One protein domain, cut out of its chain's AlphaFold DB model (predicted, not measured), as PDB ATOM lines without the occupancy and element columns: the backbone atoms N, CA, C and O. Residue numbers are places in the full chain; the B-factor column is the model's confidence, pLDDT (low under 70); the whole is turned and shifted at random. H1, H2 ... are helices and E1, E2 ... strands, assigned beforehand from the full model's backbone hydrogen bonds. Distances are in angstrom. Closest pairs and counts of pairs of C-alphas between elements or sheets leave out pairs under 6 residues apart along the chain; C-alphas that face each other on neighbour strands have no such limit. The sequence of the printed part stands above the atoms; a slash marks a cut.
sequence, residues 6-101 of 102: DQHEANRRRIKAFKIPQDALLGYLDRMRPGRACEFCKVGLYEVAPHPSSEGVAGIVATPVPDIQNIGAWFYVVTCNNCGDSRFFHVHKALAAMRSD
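This is residues 6 to 101 of the 102 residues of an uncharacterized protein of Pseudomonas sp. BS3759 (UniProt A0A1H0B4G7). A small, strongly twisted sheet is built round one long strand, E4, with E1 and E3 beside it on one side and E5 on the other; helix H2 crosses over E1 and E4, and helix H3 packs on the sheet straight after E5. Helix H1 makes an arm at one end of the length, its residues 6 to 14 sticking out, while the short strand E2 lies off the sheet near the first residue of H2. The printed part has 96 residues, with three named helices and five named strands: along the chain H1 and H2 come first, then the strands E1 to E5, then H3; the class is mixed, helices and strands, and the neighbour pairs E1 and E4, E3 and E4, and E4 and E5 are each antiparallel. It is compact, with a radius of gyration of the C-alphas of 14.4 A, yet elongated, spanning 46 by 30 by 27 A.

H1, residues 6 to 16, is apart from H2, residues 22 to 32. H2 is on the sheet of E1, residues 46 to 48, E3, residues 60 to 64, E4, residues 72 to 80, and E5, residues 86 to 90. Its height over the sheet is 8.8 A, and on the local plane it runs across the strands, at 79 degrees to E4. The closest C-alphas of H2 and E1 are those of Gln 22 and Val 48, 6.3 A apart. E1 and E4 are antiparallel, with N 47 and O 79 at 2.9 A. E2, residues 54 to 58, pairs with no named strand and runs on into E3 at 59 degrees; the closest C-alphas of H2 and E2 are those of Gln 22 and Ala 58, 4.5 A apart. E3, E4 and E5 form a meander, each strand the antiparallel neighbour of the one before. In the hairpin of E3 and E4, N 61 and O 75 are 2.9 A apart; in the hairpin of E4 and E5, N 87 and O 78 are 2.8 A apart. H3, residues 91 to 100, is on the sheet at a height of 8.9 A. H2 and H3 only just touch, with 3 pairs of C-alphas within 8 A, the closest those of Tyr 28 and Met 98 at 6.4 A, and are about perpendicular at 76 degrees. In H1, H2 and H3 every O i to N i+4 pair is within hydrogen-bond range.

H1 begins at C-alpha 6, (190.870, 191.999, 168.026), and is 15.5 A long, as is H2. E1 is 6.8 A long, E2 8.5 A, E3 and E5 13.3 A each. E4 runs 24.7 A, to C-alpha 80 at (228.228, 196.133, 161.675). H3 is 14.2 A long and ends at C-alpha 100, (213.184, 180.844, 146.140).

The two C-alphas farthest apart, those of Asp 6 and Val 43, are 47.1 A apart. The printed part has no cut. The link from H2 to E1, residues 33 to 45, is long. The mean pLDDT of the printed part is 89.9, and residue 101 is under 70.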
ATOM      1  N   ASP A   6     190.990 192.697 169.311       77.31
ATOM      2  CA  ASP A   6     190.870 191.999 168.026       77.31
ATOM      3  C   ASP A   6     191.920 192.465 167.002       77.31
ATOM      4  O   ASP A   6     192.494 191.652 166.266       77.31
ATOM      5  N   GLN A   7     192.220 193.769 166.960       73.94
ATOM      6  CA  GLN A   7     193.269 194.327 166.099       73.94
ATOM      7  C   GLN A   7     194.660 193.879 166.555       73.94
ATOM      8  O   GLN A   7     195.487 193.503 165.718       73.94
ATOM      9  N   HIS A   8     194.907 193.832 167.865       73.81
ATOM     10  CA  HIS A   8     196.150 193.308 168.425       73.81
ATOM     11  C   HIS A   8     196.386 191.847 168.030       73.81
ATOM     12  O   HIS A   8     197.490 191.482 167.607       73.81
ATOM     13  N   GLU A   9     195.356 191.008 168.110       76.38
ATOM     14  CA  GLU A   9     195.454 189.597 167.741       76.38
ATOM     15  C   GLU A   9     195.679 189.404 166.232       76.38
ATOM     16  O   GLU A   9     196.545 188.625 165.816       76.38
ATOM     17  N   ALA A  10     194.977 190.171 165.393       76.94
ATOM     18  CA  ALA A  10     195.195 190.169 163.948       76.94
ATOM     19  C   ALA A  10     196.625 190.610 163.579       76.94
ATOM     20  O   ALA A  10     197.284 189.973 162.747       76.94
ATOM     21  N   ASN A  11     197.142 191.653 164.232       74.75
ATOM     22  CA  ASN A  11     198.506 192.139 164.033       74.75
ATOM     23  C   ASN A  11     199.548 191.100 164.475       74.75
ATOM     24  O   ASN A  11     200.498 190.839 163.733       74.75
ATOM     25  N   ARG A  12     199.342 190.415 165.610       76.31
ATOM     26  CA  ARG A  12     200.215 189.308 166.050       76.31
ATOM     27  C   ARG A  12     200.302 188.193 165.011       76.31
ATOM     28  O   ARG A  12     201.400 187.708 164.728       76.31
ATOM     29  N   ARG A  13     199.175 187.802 164.411       77.38
ATOM     30  CA  ARG A  13     199.144 186.766 163.364       77.38
ATOM     31  C   ARG A  13     199.901 187.192 162.110       77.38
ATOM     32  O   ARG A  13     200.642 186.382 161.558       77.38
ATOM     33  N   ARG A  14     199.773 188.457 161.694       75.12
ATOM     34  CA  ARG A  14     200.511 189.016 160.546       75.12
ATOM     35  C   ARG A  14     202.020 189.033 160.797       75.12
ATOM     36  O   ARG A  14     202.780 188.565 159.958       75.12
ATOM     37  N   ILE A  15     202.443 189.486 161.977       75.62
ATOM     38  CA  ILE A  15     203.861 189.572 162.361       75.62
ATOM     39  C   ILE A  15     204.492 188.183 162.523       75.62
ATOM     40  O   ILE A  15     205.680 188.011 162.253       75.62
ATOM     41  N   LYS A  16     203.715 187.162 162.913       79.06
ATOM     42  CA  LYS A  16     204.211 185.782 163.051       79.06
ATOM     43  C   LYS A  16     204.872 185.268 161.768       79.06
ATOM     44  O   LYS A  16     205.867 184.561 161.859       79.06
ATOM     45  N   ALA A  17     204.373 185.664 160.595       80.56
ATOM     46  CA  ALA A  17     204.947 185.278 159.305       80.56
ATOM     47  C   ALA A  17     206.342 185.878 159.038       80.56
ATOM     48  O   ALA A  17     207.052 185.397 158.158       80.56
ATOM     49  N   PHE A  18     206.730 186.920 159.780       88.50
ATOM     50  CA  PHE A  18     208.019 187.604 159.652       88.50
ATOM     51  C   PHE A  18     209.054 187.116 160.667       88.50
ATOM     52  O   PHE A  18     210.221 187.501 160.588       88.50
ATOM     53  N   LYS A  19     208.655 186.261 161.614       90.81
ATOM     54  CA  LYS A  19     209.579 185.661 162.574       90.81
ATOM     55  C   LYS A  19     210.396 184.577 161.880       90.81
ATOM     56  O   LYS A  19     209.849 183.553 161.480       90.81
ATOM     57  N   ILE A  20     211.698 184.808 161.773       93.56
ATOM     58  CA  ILE A  20     212.660 183.859 161.208       93.56
ATOM     59  C   ILE A  20     213.846 183.672 162.159       93.56
ATOM     60  O   ILE A  20     214.144 184.592 162.929       93.56
ATOM     61  N   PRO A  21     214.537 182.521 162.104       94.81
ATOM     62  CA  PRO A  21     215.807 182.347 162.799       94.81
ATOM     63  C   PRO A  21     216.841 183.388 162.343       94.81
ATOM     64  O   PRO A  21     216.877 183.743 161.162       94.81
ATOM     65  N   GLN A  22     217.706 183.846 163.248       94.88
ATOM     66  CA  GLN A  22     218.823 184.738 162.903       94.88
ATOM     67  C   GLN A  22     219.733 184.098 161.855       94.88
ATOM     68  O   GLN A  22     220.090 184.757 160.881       94.88
ATOM     69  N   ASP A  23     219.999 182.797 161.988       94.06
ATOM     70  CA  ASP A  23     220.837 182.032 161.059       94.06
ATOM     71  C   ASP A  23     220.289 182.024 159.629       94.06
ATOM     72  O   ASP A  23     221.057 182.060 158.671       94.06
ATOM     73  N   ALA A  24     218.963 182.046 159.458       94.12
ATOM     74  CA  ALA A  24     218.354 182.125 158.131       94.12
ATOM     75  C   ALA A  24     218.679 183.467 157.456       94.12
ATOM     76  O   ALA A  24     219.052 183.511 156.281       94.12
ATOM     77  N   LEU A  25     218.592 184.562 158.216       94.88
ATOM     78  CA  LEU A  25     218.925 185.896 157.724       94.88
ATOM     79  C   LEU A  25     220.438 186.079 157.533       94.88
ATOM     80  O   LEU A  25     220.852 186.715 156.565       94.88
ATOM     81  N   LEU A  26     221.260 185.494 158.407       94.44
ATOM     82  CA  LEU A  26     222.713 185.447 158.255       94.44
ATOM     83  C   LEU A  26     223.119 184.679 156.999       94.44
ATOM     84  O   LEU A  26     223.943 185.171 156.233       94.44
ATOM     85  N   GLY A  27     222.503 183.525 156.740       94.06
ATOM     86  CA  GLY A  27     222.735 182.752 155.523       94.06
ATOM     87  C   GLY A  27     222.322 183.519 154.267       94.06
ATOM     88  O   GLY A  27     223.029 183.489 153.266       94.06
ATOM     89  N   TYR A  28     221.204 184.249 154.306       94.00
ATOM     90  CA  TYR A  28     220.813 185.154 153.219       94.00
ATOM     91  C   TYR A  28     221.833 186.281 153.001       94.00
ATOM     92  O   TYR A  28     222.217 186.567 151.866       94.00
ATOM     93  N   LEU A  29     222.302 186.903 154.083       93.94
ATOM     94  CA  LEU A  29     223.305 187.960 154.036       93.94
ATOM     95  C   LEU A  29     224.638 187.459 153.469       93.94
ATOM     96  O   LEU A  29     225.227 188.148 152.641       93.94
ATOM     97  N   ASP A  30     225.082 186.272 153.876       93.69
ATOM     98  CA  ASP A  30     226.326 185.665 153.402       93.69
ATOM     99  C   ASP A  30     226.262 185.321 151.905       93.69
ATOM    100  O   ASP A  30     227.228 185.537 151.182       93.69
ATOM    101  N   ARG A  31     225.094 184.912 151.385       91.50
ATOM    102  CA  ARG A  31     224.901 184.728 149.933       91.50
ATOM    103  C   ARG A  31     225.016 186.035 149.151       91.50
ATOM    104  O   ARG A  31     225.640 186.066 148.095       91.50
ATOM    105  N   MET A  32     224.417 187.117 149.651       90.31
ATOM    106  CA  MET A  32     224.516 188.430 149.001       90.31
ATOM    107  C   MET A  32     225.912 189.041 149.119       90.31
ATOM    108  O   MET A  32     226.351 189.775 148.233       90.31
ATOM    109  N   ARG A  33     226.585 188.792 150.243       89.75
ATOM    110  CA  ARG A  33     227.916 189.298 150.544       89.75
ATOM    111  C   ARG A  33     228.701 188.224 151.302       89.75
ATOM    112  O   ARG A  33     228.629 188.198 152.533       89.75
ATOM    113  N   PRO A  34     229.477 187.394 150.582       91.25
ATOM    114  CA  PRO A  34     230.285 186.346 151.191       91.25
ATOM    115  C   PRO A  34     231.181 186.892 152.300       91.25
ATOM    116  O   PRO A  34     231.838 187.925 152.139       91.25
ATOM    117  N   GLY A  35     231.167 186.224 153.450       91.88
ATOM    118  CA  GLY A  35     231.901 186.635 154.641       91.88
ATOM    119  C   GLY A  35     231.259 187.792 155.404       91.88
ATOM    120  O   GLY A  35     231.846 188.247 156.376       91.88
ATOM    121  N   ARG A  36     230.079 188.283 154.995       95.06
ATOM    122  CA  ARG A  36     229.290 189.329 155.681       95.06
ATOM    123  C   ARG A  36     230.064 190.624 155.968       95.06
ATOM    124  O   ARG A  36     229.701 191.377 156.872       95.06
ATOM    125  N   ALA A  37     231.117 190.905 155.202       95.44
ATOM    126  CA  ALA A  37     232.019 192.023 155.460       95.44
ATOM    127  C   ALA A  37     231.294 193.381 155.435       95.44
ATOM    128  O   ALA A  37     230.416 193.633 154.607       95.44
ATOM    129  N   CYS A  38     231.670 194.289 156.332       95.50
ATOM    130  CA  CYS A  38     231.113 195.634 156.352       95.50
ATOM    131  C   CYS A  38     231.575 196.439 155.136       95.50
ATOM    132  O   CYS A  38     232.771 196.595 154.917       95.50
ATOM    133  N   GLU A  39     230.643 197.015 154.371       93.00
ATOM    134  CA  GLU A  39     230.999 197.816 153.193       93.00
ATOM    135  C   GLU A  39     231.651 199.142 153.587       93.00
ATOM    136  O   GLU A  39     232.467 199.667 152.837       93.00
ATOM    137  N   PHE A  40     231.289 199.662 154.761       95.75
ATOM    138  CA  PHE A  40     231.698 200.976 155.230       95.75
ATOM    139  C   PHE A  40     233.095 200.956 155.852       95.75
ATOM    140  O   PHE A  40     234.002 201.604 155.342       95.75
ATOM    141  N   CYS A  41     233.298 200.184 156.928       96.38
ATOM    142  CA  CYS A  41     234.597 200.144 157.606       96.38
ATOM    143  C   CYS A  41     235.552 199.077 157.069       96.38
ATOM    144  O   CYS A  41     236.713 199.089 157.457       96.38
ATOM    145  N   LYS A  42     235.081 198.133 156.239       94.56
ATOM    146  CA  LYS A  42     235.862 197.012 155.675       94.56
ATOM    147  C   LYS A  42     236.533 196.068 156.688       94.56
ATOM    148  O   LYS A  42     237.192 195.123 156.274       94.56
ATOM    149  N   VAL A  43     236.353 196.296 157.990       95.56
ATOM    150  CA  VAL A  43     236.983 195.529 159.079       95.56
ATOM    151  C   VAL A  43     235.971 194.639 159.799       95.56
ATOM    152  O   VAL A  43     236.245 193.473 160.055       95.56
ATOM    153  N   GLY A  44     234.801 195.183 160.139       95.88
ATOM    154  CA  GLY A  44     233.773 194.446 160.875       95.88
ATOM    155  C   GLY A  44     232.901 193.565 159.987       95.88
ATOM    156  O   GLY A  44     232.946 193.644 158.758       95.88
ATOM    157  N   LEU A  45     232.039 192.787 160.634       97.25
ATOM    158  CA  LEU A  45     231.027 191.946 159.999       97.25
ATOM    159  C   LEU A  45     229.634 192.488 160.306       97.25
ATOM    160  O   LEU A  45     229.397 193.035 161.384       97.25
ATOM    161  N   TYR A  46     228.716 192.356 159.354       97.06
ATOM    162  CA  TYR A  46     227.301 192.593 159.605       97.06
ATOM    163  C   TYR A  46     226.711 191.417 160.385       97.06
ATOM    164  O   TYR A  46     226.719 190.275 159.920       97.06
ATOM    165  N   GLU A  47     226.157 191.735 161.548       96.31
ATOM    166  CA  GLU A  47     225.426 190.809 162.405       96.31
ATOM    167  C   GLU A  47     223.937 191.149 162.401       96.31
ATOM    168  O   GLU A  47     223.541 192.300 162.191       96.31
ATOM    169  N   VAL A  48     223.095 190.140 162.605       95.94
ATOM    170  CA  VAL A  48     221.640 190.316 162.647       95.94
ATOM    171  C   VAL A  48     221.234 190.917 163.987       95.94
ATOM    172  O   VAL A  48     221.618 190.417 165.041       95.94
ATOM    173  N   ALA A  49     220.410 191.966 163.958       93.50
ATOM    174  CA  ALA A  49     219.824 192.498 165.181       93.50
ATOM    175  C   ALA A  49     218.885 191.447 165.810       93.50
ATOM    176  O   ALA A  49     218.025 190.911 165.103       93.50
ATOM    177  N   PRO A  50     219.000 191.140 167.114       93.31
ATOM    178  CA  PRO A  50     218.157 190.138 167.754       93.31
ATOM    179  C   PRO A  50     216.732 190.652 167.991       93.31
ATOM    180  O   PRO A  50     216.497 191.846 168.192       93.31
ATOM    181  N   HIS A  51     215.761 189.740 168.010       91.75
ATOM    182  CA  HIS A  51     214.408 190.052 168.458       91.75
ATOM    183  C   HIS A  51     214.414 190.361 169.970       91.75
ATOM    184  O   HIS A  51     215.003 189.600 170.739       91.75
ATOM    185  N   PRO A  52     213.715 191.414 170.439       86.38
ATOM    186  CA  PRO A  52     213.833 191.905 171.820       86.38
ATOM    187  C   PRO A  52     213.377 190.910 172.898       86.38
ATOM    188  O   PRO A  52     213.763 191.036 174.054       86.38
ATOM    189  N   SER A  53     212.532 189.943 172.541       87.62
ATOM    190  CA  SER A  53     211.950 188.971 173.480       87.62
ATOM    191  C   SER A  53     212.051 187.513 173.027       87.62
ATOM    192  O   SER A  53     211.381 186.643 173.578       87.62
ATOM    193  N   SER A  54     212.810 187.222 171.970       87.56
ATOM    194  CA  SER A  54     212.917 185.854 171.448       87.56
ATOM    195  C   SER A  54     214.340 185.593 170.987       87.56
ATOM    196  O   SER A  54     214.768 186.097 169.951       87.56
ATOM    197  N   GLU A  55     215.069 184.816 171.780       91.12
ATOM    198  CA  GLU A  55     216.436 184.416 171.470       91.12
ATOM    199  C   GLU A  55     216.493 183.635 170.148       91.12
ATOM    200  O   GLU A  55     215.555 182.920 169.791       91.12
ATOM    201  N   GLY A  56     217.566 183.832 169.378       92.00
ATOM    202  CA  GLY A  56     217.758 183.177 168.083       92.00
ATOM    203  C   GLY A  56     216.797 183.628 166.974       92.00
ATOM    204  O   GLY A  56     216.888 183.124 165.858       92.00
ATOM    205  N   VAL A  57     215.902 184.591 167.227       95.06
ATOM    206  CA  VAL A  57     214.985 185.156 166.221       95.06
ATOM    207  C   VAL A  57     215.515 186.496 165.720       95.06
ATOM    208  O   VAL A  57     216.015 187.307 166.505       95.06
ATOM    209  N   ALA A  58     215.425 186.730 164.410       95.12
ATOM    210  CA  ALA A  58     215.802 187.999 163.799       95.12
ATOM    211  C   ALA A  58     214.832 189.116 164.212       95.12
ATOM    212  O   ALA A  58     213.607 188.956 164.171       95.12
ATOM    213  N   GLY A  59     215.386 190.261 164.598       92.81
ATOM    214  CA  GLY A  59     214.639 191.469 164.905       92.81
ATOM    215  C   GLY A  59     214.039 192.092 163.647       92.81
ATOM    216  O   GLY A  59     214.636 192.068 162.568       92.81
ATOM    217  N   ILE A  60     212.851 192.674 163.804       92.56
ATOM    218  CA  ILE A  60     212.178 193.449 162.764       92.56
ATOM    219  C   ILE A  60     211.850 194.840 163.289       92.56
ATOM    220  O   ILE A  60     211.462 195.003 164.445       92.56
ATOM    221  N   VAL A  61     211.969 195.831 162.417       91.88
ATOM    222  CA  VAL A  61     211.525 197.201 162.673       91.88
ATOM    223  C   VAL A  61     210.462 197.577 161.652       91.88
ATOM    224  O   VAL A  61     210.537 197.171 160.492       91.88
ATOM    225  N   ALA A  62     209.464 198.343 162.081       89.69
ATOM    226  CA  ALA A  62     208.494 198.957 161.188       89.69
ATOM    227  C   ALA A  62     208.805 200.443 161.066       89.69
ATOM    228  O   ALA A  62     208.947 201.128 162.078       89.69
ATOM    229  N   THR A  63     208.866 200.947 159.838       88.88
ATOM    230  CA  THR A  63     208.896 202.388 159.584       88.88
ATOM    231  C   THR A  63     207.550 202.817 159.008       88.88
ATOM    232  O   THR A  63     207.058 202.150 158.091       88.88
ATOM    233  N   PRO A  64     206.945 203.913 159.491       89.00
ATOM    234  CA  PRO A  64     205.721 204.434 158.898       89.00
ATOM    235  C   PRO A  64     205.978 204.873 157.452       89.00
ATOM    236  O   PRO A  64     207.058 205.374 157.133       89.00
ATOM    237  N   VAL A  65     204.991 204.682 156.578       86.31
ATOM    238  CA  VAL A  65     205.020 205.269 155.235       86.31
ATOM    239  C   VAL A  65     204.516 206.712 155.339       86.31
ATOM    240  O   VAL A  65     203.439 206.920 155.905       86.31
ATOM    241  N   PRO A  66     205.270 207.711 154.841       86.75
ATOM    242  CA  PRO A  66     204.826 209.100 154.865       86.75
ATOM    243  C   PRO A  66     203.453 209.270 154.213       86.75
ATOM    244  O   PRO A  66     203.143 208.601 153.230       86.75
ATOM    245  N   ASP A  67     202.644 210.164 154.781       87.56
ATOM    246  CA  ASP A  67     201.353 210.607 154.238       87.56
ATOM    247  C   ASP A  67     200.284 209.516 154.047       87.56
ATOM    248  O   ASP A  67     199.227 209.777 153.471       87.56
ATOM    249  N   ILE A  68     200.500 208.304 154.574       83.94
ATOM    250  CA  ILE A  68     199.519 207.216 154.527       83.94
ATOM    251  C   ILE A  68     199.326 206.614 155.920       83.94
ATOM    252  O   ILE A  68     200.215 205.988 156.494       83.94
ATOM    253  N   GLN A  69     198.121 206.778 156.470       81.31
ATOM    254  CA  GLN A  69     197.784 206.246 157.789       81.31
ATOM    255  C   GLN A  69     197.748 204.714 157.797       81.31
ATOM    256  O   GLN A  69     197.271 204.081 156.857       81.31
ATOM    257  N   ASN A  70     198.195 204.126 158.911       77.62
ATOM    258  CA  ASN A  70     198.139 202.687 159.194       77.62
ATOM    259  C   ASN A  70     198.907 201.792 158.202       77.62
ATOM    260  O   ASN A  70     198.664 200.586 158.149       77.62
ATOM    261  N   ILE A  71     199.854 202.356 157.444       81.56
ATOM    262  CA  ILE A  71     200.757 201.599 156.574       81.56
ATOM    263  C   ILE A  71     202.196 201.790 157.049       81.56
ATOM    264  O   ILE A  71     202.680 202.906 157.232       81.56
ATOM    265  N   GLY A  72     202.888 200.669 157.238       85.19
ATOM    266  CA  GLY A  72     204.301 200.633 157.584       85.19
ATOM    267  C   GLY A  72     205.044 199.611 156.736       85.19
ATOM    268  O   GLY A  72     204.496 198.567 156.374       85.19
ATOM    269  N   ALA A  73     206.298 199.917 156.429       89.81
ATOM    270  CA  ALA A  73     207.216 198.985 155.800       89.81
ATOM    271  C   ALA A  73     208.024 198.266 156.885       89.81
ATOM    272  O   ALA A  73     208.557 198.892 157.802       89.81
ATOM    273  N   TRP A  74     208.098 196.942 156.780       92.88
ATOM    274  CA  TRP A  74     208.817 196.098 157.727       92.88
ATOM    275  C   TRP A  74     210.207 195.776 157.196       92.88
ATOM    276  O   TRP A  74     210.358 195.373 156.037       92.88
ATOM    277  N   PHE A  75     211.210 195.898 158.060       95.56
ATOM    278  CA  PHE A  75     212.603 195.641 157.727       95.56
ATOM    279  C   PHE A  75     213.251 194.692 158.723       95.56
ATOM    280  O   PHE A  75     213.079 194.839 159.932       95.56
ATOM    281  N   TYR A  76     214.054 193.769 158.206       96.12
ATOM    282  CA  TYR A  76     215.124 193.167 158.987       96.12
ATOM    283  C   TYR A  76     216.297 194.138 159.060       96.12
ATOM    284  O   TYR A  76     216.592 194.829 158.078       96.12
ATOM    285  N   VAL A  77     216.975 194.161 160.204       95.94
ATOM    286  CA  VAL A  77     218.126 195.034 160.442       95.94
ATOM    287  C   VAL A  77     219.367 194.183 160.646       95.94
ATOM    288  O   VAL A  77     219.359 193.239 161.438       95.94
ATOM    289  N   VAL A  78     220.436 194.537 159.940       96.12
ATOM    290  CA  VAL A  78     221.781 194.039 160.231       96.12
ATOM    291  C   VAL A  78     222.687 195.217 160.541       96.12
ATOM    292  O   VAL A  78     222.593 196.258 159.888       96.12
ATOM    293  N   THR A  79     223.571 195.055 161.514       96.38
ATOM    294  CA  THR A  79     224.447 196.120 162.003       96.38
ATOM    295  C   THR A  79     225.878 195.616 162.061       96.38
ATOM    296  O   THR A  79     226.148 194.499 162.495       96.38
ATOM    297  N   CYS A  80     226.813 196.435 161.589       96.94
ATOM    298  CA  CYS A  80     228.228 196.133 161.675       96.94
ATOM    299  C   CYS A  80     228.683 196.128 163.136       96.94
ATOM    300  O   CYS A  80     228.547 197.135 163.832       96.94
ATOM    301  N   ASN A  81     229.309 195.032 163.562       96.44
ATOM    302  CA  ASN A  81     229.828 194.860 164.920       96.44
ATOM    303  C   ASN A  81     231.042 195.747 165.269       96.44
ATOM    304  O   ASN A  81     231.461 195.765 166.421       96.44
ATOM    305  N   ASN A  82     231.604 196.475 164.297       97.62
ATOM    306  CA  ASN A  82     232.753 197.361 164.497       97.62
ATOM    307  C   ASN A  82     232.381 198.851 164.417       97.62
ATOM    308  O   ASN A  82     232.731 199.623 165.299       97.62
ATOM    309  N   CYS A  83     231.681 199.273 163.358       96.44
ATOM    310  CA  CYS A  83     231.435 200.698 163.088       96.44
ATOM    311  C   CYS A  83     229.965 201.128 163.197       96.44
ATOM    312  O   CYS A  83     229.660 202.283 162.921       96.44
ATOM    313  N   GLY A  84     229.045 200.211 163.516       95.88
ATOM    314  CA  GLY A  84     227.617 200.518 163.664       95.88
ATOM    315  C   GLY A  84     226.850 200.791 162.362       95.88
ATOM    316  O   GLY A  84     225.650 201.061 162.416       95.88
ATOM    317  N   ASP A  85     227.494 200.688 161.190       96.38
ATOM    318  CA  ASP A  85     226.802 200.806 159.897       96.38
ATOM    319  C   ASP A  85     225.666 199.785 159.829       96.38
ATOM    320  O   ASP A  85     225.884 198.595 160.067       96.38
ATOM    321  N   SER A  86     224.459 200.251 159.522       95.25
ATOM    322  CA  SER A  86     223.256 199.423 159.553       95.25
ATOM    323  C   SER A  86     222.615 199.337 158.175       95.25
ATOM    324  O   SER A  86     222.516 200.327 157.450       95.25
ATOM    325  N   ARG A  87     222.173 198.136 157.803       94.44
ATOM    326  CA  ARG A  87     221.479 197.865 156.541       94.44
ATOM    327  C   ARG A  87     220.092 197.318 156.833       94.44
ATOM    328  O   ARG A  87     219.909 196.499 157.732       94.44
ATOM    329  N   PHE A  88     219.131 197.776 156.040       95.12
ATOM    330  CA  PHE A  88     217.722 197.444 156.184       95.12
ATOM    331  C   PHE A  88     217.270 196.622 154.984       95.12
ATOM    332  O   PHE A  88     217.409 197.052 153.837       95.12
ATOM    333  N   PHE A  89     216.700 195.449 155.244       95.00
ATOM    334  CA  PHE A  89     216.164 194.571 154.208       95.00
ATOM    335  C   PHE A  89     214.653 194.506 154.319       95.00
ATOM    336  O   PHE A  89     214.124 194.068 155.337       95.00
ATOM    337  N   HIS A  90     213.955 194.915 153.261       94.44
ATOM    338  CA  HIS A  90     212.499 194.846 153.219       94.44
ATOM    339  C   HIS A  90     212.032 193.397 153.419       94.44
ATOM    340  O   HIS A  90     212.346 192.527 152.600       94.44
ATOM    341  N   VAL A  91     211.266 193.143 154.482       94.44
ATOM    342  CA  VAL A  91     210.958 191.790 154.980       94.44
ATOM    343  C   VAL A  91     210.349 190.910 153.895       94.44
ATOM    344  O   VAL A  91     210.812 189.796 153.674       94.44
ATOM    345  N   HIS A  92     209.373 191.424 153.143       91.19
ATOM    346  CA  HIS A  92     208.726 190.645 152.084       91.19
ATOM    347  C   HIS A  92     209.691 190.227 150.967       91.19
ATOM    348  O   HIS A  92     209.573 189.121 150.447       91.19
ATOM    349  N   LYS A  93     210.660 191.085 150.614       92.50
ATOM    350  CA  LYS A  93     211.639 190.778 149.559       92.50
ATOM    351  C   LYS A  93     212.673 189.777 150.064       92.50
ATOM    352  O   LYS A  93     212.963 188.813 149.366       92.50
ATOM    353  N   ALA A  94     213.166 189.972 151.287       93.25
ATOM    354  CA  ALA A  94     214.109 189.057 151.918       93.25
ATOM    355  C   ALA A  94     213.497 187.657 152.104       93.25
ATOM    356  O   ALA A  94     214.129 186.666 151.763       93.25
ATOM    357  N   LEU A  95     212.247 187.564 152.572       93.12
ATOM    358  CA  LEU A  95     211.534 186.288 152.709       93.12
ATOM    359  C   LEU A  95     211.314 185.589 151.369       93.12
ATOM    360  O   LEU A  95     211.465 184.374 151.299       93.12
ATOM    361  N   ALA A  96     210.950 186.332 150.321       91.69
ATOM    362  CA  ALA A  96     210.804 185.757 148.989       91.69
ATOM    363  C   ALA A  96     212.137 185.179 148.490       91.69
ATOM    364  O   ALA A  96     212.168 184.023 148.083       91.69
ATOM    365  N   ALA A  97     213.231 185.939 148.619       90.62
ATOM    366  CA  ALA A  97     214.570 185.500 148.228       90.62
ATOM    367  C   ALA A  97     215.066 184.295 149.048       90.62
ATOM    368  O   ALA A  97     215.653 183.369 148.507       90.62
ATOM    369  N   MET A  98     214.786 184.261 150.354       90.69
ATOM    370  CA  MET A  98     215.126 183.110 151.199       90.69
ATOM    371  C   MET A  98     214.359 181.837 150.817       90.69
ATOM    372  O   MET A  98     214.866 180.746 151.049       90.69
ATOM    373  N   ARG A  99     213.144 181.965 150.268       86.69
ATOM    374  CA  ARG A  99     212.288 180.830 149.888       86.69
ATOM    375  C   ARG A  99     212.521 180.334 148.466       86.69
ATOM    376  O   ARG A  99     212.273 179.166 148.217       86.69
ATOM    377  N   SER A 100     212.938 181.203 147.545       74.62
ATOM    378  CA  SER A 100     213.184 180.844 146.140       74.62
ATOM    379  C   SER A 100     214.419 179.967 145.931       74.62
ATOM    380  O   SER A 100     214.597 179.432 144.844       74.62
ATOM    381  N   ASP A 101     215.257 179.828 146.957       57.19
ATOM    382  CA  ASP A 101     216.487 179.031 146.930       57.19
ATOM    383  C   ASP A 101     216.258 177.564 147.386       57.19
ATOM    384  O   ASP A 101     217.215 176.875 147.747       57.19
TER     385      ASP A 101